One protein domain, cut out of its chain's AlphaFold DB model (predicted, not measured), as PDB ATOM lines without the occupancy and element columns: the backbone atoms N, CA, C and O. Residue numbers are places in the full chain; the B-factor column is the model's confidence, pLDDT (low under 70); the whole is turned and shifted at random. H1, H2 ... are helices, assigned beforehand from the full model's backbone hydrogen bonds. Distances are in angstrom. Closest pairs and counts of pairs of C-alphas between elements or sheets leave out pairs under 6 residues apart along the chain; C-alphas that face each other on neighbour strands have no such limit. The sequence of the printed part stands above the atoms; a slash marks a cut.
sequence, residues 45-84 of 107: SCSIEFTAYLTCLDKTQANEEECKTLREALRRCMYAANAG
ATOM      1  N   SER A  45     118.469 107.652 174.774       76.69
ATOM      2  CA  SER A  45     119.175 106.518 174.155       76.69
ATOM      3  C   SER A  45     119.934 106.876 172.870       76.69
ATOM      4  O   SER A  45     120.854 106.164 172.500       76.69
ATOM      5  N   CYS A  46     119.589 108.000 172.236       87.62
ATOM      6  CA  CYS A  46     120.201 108.514 171.011       87.62
ATOM      7  C   CYS A  46     121.006 109.803 171.200       87.62
ATOM      8  O   CYS A  46     121.326 110.475 170.227       87.62
ATOM      9  N   SER A  47     121.315 110.176 172.443       86.00
ATOM     10  CA  SER A  47     122.055 111.405 172.755       86.00
ATOM     11  C   SER A  47     123.447 111.428 172.124       86.00
ATOM     12  O   SER A  47     123.858 112.480 171.658       86.00
ATOM     13  N   ILE A  48     124.122 110.278 172.037       89.31
ATOM     14  CA  ILE A  48     125.452 110.145 171.421       89.31
ATOM     15  C   ILE A  48     125.382 110.379 169.904       89.31
ATOM     16  O   ILE A  48     126.146 111.170 169.363       89.31
ATOM     17  N   GLU A  49     124.426 109.745 169.222       89.69
ATOM     18  CA  GLU A  49     124.225 109.936 167.777       89.69
ATOM     19  C   GLU A  49     123.800 111.374 167.452       89.69
ATOM     20  O   GLU A  49     124.195 111.953 166.440       89.69
ATOM     21  N   PHE A  50     123.017 111.984 168.345       89.56
ATOM     22  CA  PHE A  50     122.565 113.361 168.200       89.56
ATOM     23  C   PHE A  50     123.716 114.359 168.348       89.56
ATOM     24  O   PHE A  50     123.855 115.256 167.518       89.56
ATOM     25  N   THR A  51     124.569 114.199 169.365       91.81
ATOM     26  CA  THR A  51     125.742 115.065 169.529       91.81
ATOM     27  C   THR A  51     126.734 114.873 168.390       91.81
ATOM     28  O   THR A  51     127.244 115.866 167.879       91.81
ATOM     29  N   ALA A  52     126.950 113.640 167.925       91.69
ATOM     30  CA  ALA A  52     127.808 113.371 166.775       91.69
ATOM     31  C   ALA A  52     127.313 114.101 165.512       91.69
ATOM     32  O   ALA A  52     128.091 114.806 164.868       91.69
ATOM     33  N   TYR A  53     126.013 114.025 165.206       93.06
ATOM     34  CA  TYR A  53     125.420 114.755 164.080       93.06
ATOM     35  C   TYR A  53     125.605 116.275 164.201       93.06
ATOM     36  O   TYR A  53     126.043 116.914 163.245       93.06
ATOM     37  N   LEU A  54     125.363 116.852 165.383       93.44
ATOM     38  CA  LEU A  54     125.571 118.286 165.616       93.44
ATOM     39  C   LEU A  54     127.035 118.703 165.441       93.44
ATOM     40  O   LEU A  54     127.306 119.716 164.806       93.44
ATOM     41  N   THR A  55     127.983 117.911 165.950       94.31
ATOM     42  CA  THR A  55     129.415 118.209 165.775       94.31
ATOM     43  C   THR A  55     129.867 118.119 164.321       94.31
ATOM     44  O   THR A  55     130.826 118.783 163.940       94.31
ATOM     45  N   CYS A  56     129.193 117.306 163.507       93.44
ATOM     46  CA  CYS A  56     129.449 117.258 162.076       93.44
ATOM     47  C   CYS A  56     128.938 118.534 161.399       93.44
ATOM     48  O   CYS A  56     129.718 119.197 160.727       93.44
ATOM     49  N   LEU A  57     127.692 118.939 161.668       94.31
ATOM     50  CA  LEU A  57     127.128 120.172 161.105       94.31
ATOM     51  C   LEU A  57     127.937 121.421 161.475       94.31
ATOM     52  O   LEU A  57     128.076 122.321 160.651       94.31
ATOM     53  N   ASP A  58     128.483 121.471 162.690       94.81
ATOM     54  CA  ASP A  58     129.345 122.568 163.139       94.81
ATOM     55  C   ASP A  58     130.640 122.657 162.307       94.81
ATOM     56  O   ASP A  58     131.050 123.734 161.882       94.81
ATOM     57  N   LYS A  59     131.246 121.508 161.982       92.88
ATOM     58  CA  LYS A  59     132.467 121.436 161.164       92.88
ATOM     59  C   LYS A  59     132.218 121.710 159.685       92.88
ATOM     60  O   LYS A  59     133.081 122.282 159.026       92.88
ATOM     61  N   THR A  60     131.069 121.290 159.163       89.94
ATOM     62  CA  THR A  60     130.750 121.354 157.729       89.94
ATOM     63  C   THR A  60     129.936 122.593 157.347       89.94
ATOM     64  O   THR A  60     129.432 122.673 156.230       89.94
ATOM     65  N   GLN A  61     129.789 123.565 158.257       86.94
ATOM     66  CA  GLN A  61     128.977 124.778 158.058       86.94
ATOM     67  C   GLN A  61     127.532 124.462 157.640       86.94
ATOM     68  O   GLN A  61     126.982 125.063 156.720       86.94
ATOM     69  N   ALA A  62     126.915 123.505 158.333       84.12
ATOM     70  CA  ALA A  62     125.568 123.006 158.069       84.12
ATOM     71  C   ALA A  62     125.383 122.276 156.722       84.12
ATOM     72  O   ALA A  62     124.253 122.142 156.247       84.12
ATOM     73  N   ASN A  63     126.454 121.736 156.128       87.50
ATOM     74  CA  ASN A  63     126.325 120.831 154.989       87.50
ATOM     75  C   ASN A  63     125.794 119.460 155.446       87.50
ATOM     76  O   ASN A  63     126.523 118.639 156.011       87.50
ATOM     77  N   GLU A  64     124.503 119.217 155.209       85.12
ATOM     78  CA  GLU A  64     123.818 117.990 155.630       85.12
ATOM     79  C   GLU A  64     124.285 116.737 154.871       85.12
ATOM     80  O   GLU A  64     124.201 115.636 155.422       85.12
ATOM     81  N   GLU A  65     124.782 116.881 153.637       89.69
ATOM     82  CA  GLU A  65     125.167 115.743 152.790       89.69
ATOM     83  C   GLU A  65     126.419 115.036 153.321       89.69
ATOM     84  O   GLU A  65     126.476 113.805 153.363       89.69
ATOM     85  N   GLU A  66     127.386 115.797 153.836       87.81
ATOM     86  CA  GLU A  66     128.590 115.246 154.477       87.81
ATOM     87  C   GLU A  66     128.270 114.534 155.802       87.81
ATOM     88  O   GLU A  66     128.952 113.588 156.195       87.81
ATOM     89  N   CYS A  67     127.178 114.928 156.464       93.00
ATOM     90  CA  CYS A  67     126.735 114.376 157.745       93.00
ATOM     91  C   CYS A  67     125.631 113.310 157.606       93.00
ATOM     92  O   CYS A  67     125.044 112.883 158.608       93.00
ATOM     93  N   LYS A  68     125.334 112.859 156.380       93.94
ATOM     94  CA  LYS A  68     124.220 111.944 156.082       93.94
ATOM     95  C   LYS A  68     124.309 110.613 156.832       93.94
ATOM     96  O   LYS A  68     123.293 110.111 157.311       93.94
ATOM     97  N   THR A  69     125.511 110.068 156.999       92.31
ATOM     98  CA  THR A  69     125.743 108.810 157.730       92.31
ATOM     99  C   THR A  69     125.335 108.923 159.203       92.31
ATOM    100  O   THR A  69     124.627 108.057 159.720       92.31
ATOM    101  N   LEU A  70     125.691 110.031 159.857       92.00
ATOM    102  CA  LEU A  70     125.314 110.336 161.241       92.00
ATOM    103  C   LEU A  70     123.814 110.619 161.370       92.00
ATOM    104  O   LEU A  70     123.172 110.192 162.330       92.00
ATOM    105  N   ARG A  71     123.218 111.268 160.365       92.25
ATOM    106  CA  ARG A  71     121.765 111.473 160.296       92.25
ATOM    107  C   ARG A  71     121.002 110.149 160.211       92.25
ATOM    108  O   ARG A  71     119.964 109.988 160.857       92.25
ATOM    109  N   GLU A  72     121.492 109.200 159.418       94.06
ATOM    110  CA  GLU A  72     120.903 107.864 159.307       94.06
ATOM    111  C   GLU A  72     121.073 107.053 160.594       94.06
ATOM    112  O   GLU A  72     120.106 106.429 161.043       94.06
ATOM    113  N   ALA A  73     122.248 107.102 161.226       91.56
ATOM    114  CA  ALA A  73     122.494 106.469 162.522       91.56
ATOM    115  C   ALA A  73     121.539 107.007 163.605       91.56
ATOM    116  O   ALA A  73     120.860 106.228 164.283       91.56
ATOM    117  N   LEU A  74     121.372 108.331 163.676       91.12
ATOM    118  CA  LEU A  74     120.414 108.981 164.567       91.12
ATOM    119  C   LEU A  74     118.971 108.526 164.296       91.12
ATOM    120  O   LEU A  74     118.246 108.195 165.236       91.12
ATOM    121  N   ARG A  75     118.546 108.462 163.025       91.06
ATOM    122  CA  ARG A  75     117.207 107.957 162.657       91.06
ATOM    123  C   ARG A  75     116.999 106.514 163.098       91.06
ATOM    124  O   ARG A  75     115.950 106.211 163.665       91.06
ATOM    125  N   ARG A  76     117.979 105.636 162.870       90.75
ATOM    126  CA  ARG A  76     117.915 104.227 163.290       90.75
ATOM    127  C   ARG A  76     117.821 104.107 164.806       90.75
ATOM    128  O   ARG A  76     116.980 103.358 165.298       90.75
ATOM    129  N   CYS A  77     118.607 104.892 165.540       89.50
ATOM    130  CA  CYS A  77     118.517 104.920 166.992       89.50
ATOM    131  C   CYS A  77     117.135 105.390 167.462       89.50
ATOM    132  O   CYS A  77     116.528 104.744 168.311       89.50
ATOM    133  N   MET A  78     116.605 106.481 166.901       88.19
ATOM    134  CA  MET A  78     115.292 107.010 167.289       88.19
ATOM    135  C   MET A  78     114.169 106.021 166.970       88.19
ATOM    136  O   MET A  78     113.236 105.878 167.759       88.19
ATOM    137  N   TYR A  79     114.271 105.306 165.849       88.44
ATOM    138  CA  TYR A  79     113.345 104.233 165.506       88.44
ATOM    139  C   TYR A  79     113.399 103.102 166.542       88.44
ATOM    140  O   TYR A  79     112.372 102.760 167.123       88.44
ATOM    141  N   ALA A  80     114.593 102.596 166.865       84.75
ATOM    142  CA  ALA A  80     114.774 101.553 167.875       84.75
ATOM    143  C   ALA A  80     114.329 102.000 169.283       84.75
ATOM    144  O   ALA A  80     113.702 101.238 170.015       84.75
ATOM    145  N   ALA A  81     114.595 103.256 169.647       80.88
ATOM    146  CA  ALA A  81     114.215 103.846 170.928       80.88
ATOM    147  C   ALA A  81     112.697 104.022 171.093       80.88
ATOM    148  O   ALA A  81     112.201 104.036 172.222       80.88
ATOM    149  N   ASN A  82     111.968 104.170 169.983       75.44
ATOM    150  CA  ASN A  82     110.510 104.287 169.967       75.44
ATOM    151  C   ASN A  82     109.801 102.943 169.729       75.44
ATOM    152  O   ASN A  82     108.613 102.837 170.014       75.44
ATOM    153  N   ALA A  83     110.513 101.925 169.239       74.44
ATOM    154  CA  ALA A  83     109.958 100.613 168.909       74.44
ATOM    155  C   ALA A  83     109.741  99.688 170.123       74.44
ATOM    156  O   ALA A  83     109.194  98.600 169.962       74.44
ATOM    157  N   GLY A  84     110.148 100.088 171.333       65.88
ATOM    158  CA  GLY A  84     110.056  99.243 172.525       65.88
ATOM    159  C   GLY A  84     109.498  99.952 173.763       65.88
ATOM    160  O   GLY A  84     109.554 101.183 173.862       65.88
TER     161      GLY A  84
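Overview. This is residues 45 to 84 of the 107 residues of the protein "Hypothetical protein" of Phaeocystis antarctica (UniProt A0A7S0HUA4). You are looking at a helical hairpin, two helices side by side that run opposite ways, joined at one end by a loop of residues 60 to 67. H2 is the longer helix and reaches past H1 at the end away from the loop, and the outline is a rod. The printed part has 40 residues with two named helices, H1 then H2, and no named strand; its class is all helix. It is only just compact, close to loose, with a radius of gyration of the C-alphas of 10.5 A, and the C-alphas span 35 by 16 by 9 A.

Along the chain. Start at Ser 45, two residues before the first helix. Find C-alpha 47 at (122.055, 111.405, 172.755); from there H1, residues 47 to 59, runs 18.5 A to C-alpha 59 at (132.467, 121.436, 161.164). Read on through the link to C-alpha 68, where H2, residues 68 to 82, begins; it runs 21.0 A to C-alpha 82 at (110.510, 104.287, 169.967).

Arrangement. H1 and H2 form a helical hairpin, two helices in succession that touch and run opposite ways. Their lines stand at a shallow tilt of 21 degrees, with the centres 12.1 A apart. Look at Glu 49 and Leu 74 for their closest C-alphas, 5.1 A apart. H1 touches H2 with residues 49 to 53 alone. In both H1 and H2, every pair of O i and N i+4 is within hydrogen-bond range.

Size, cuts and confidence. The two C-alphas farthest apart are those of Gln 61, in the link, and Gly 84, at 34.9 A. The C-alphas of Ser 45 and Gly 84, the first and last printed, are 11.8 A apart. The printed part has no cut, and the link from H1 to H2, 8 residues, is short. The mean pLDDT of the printed part is 88.5 in this predicted model, and residue 84 is the one printed residue under 70.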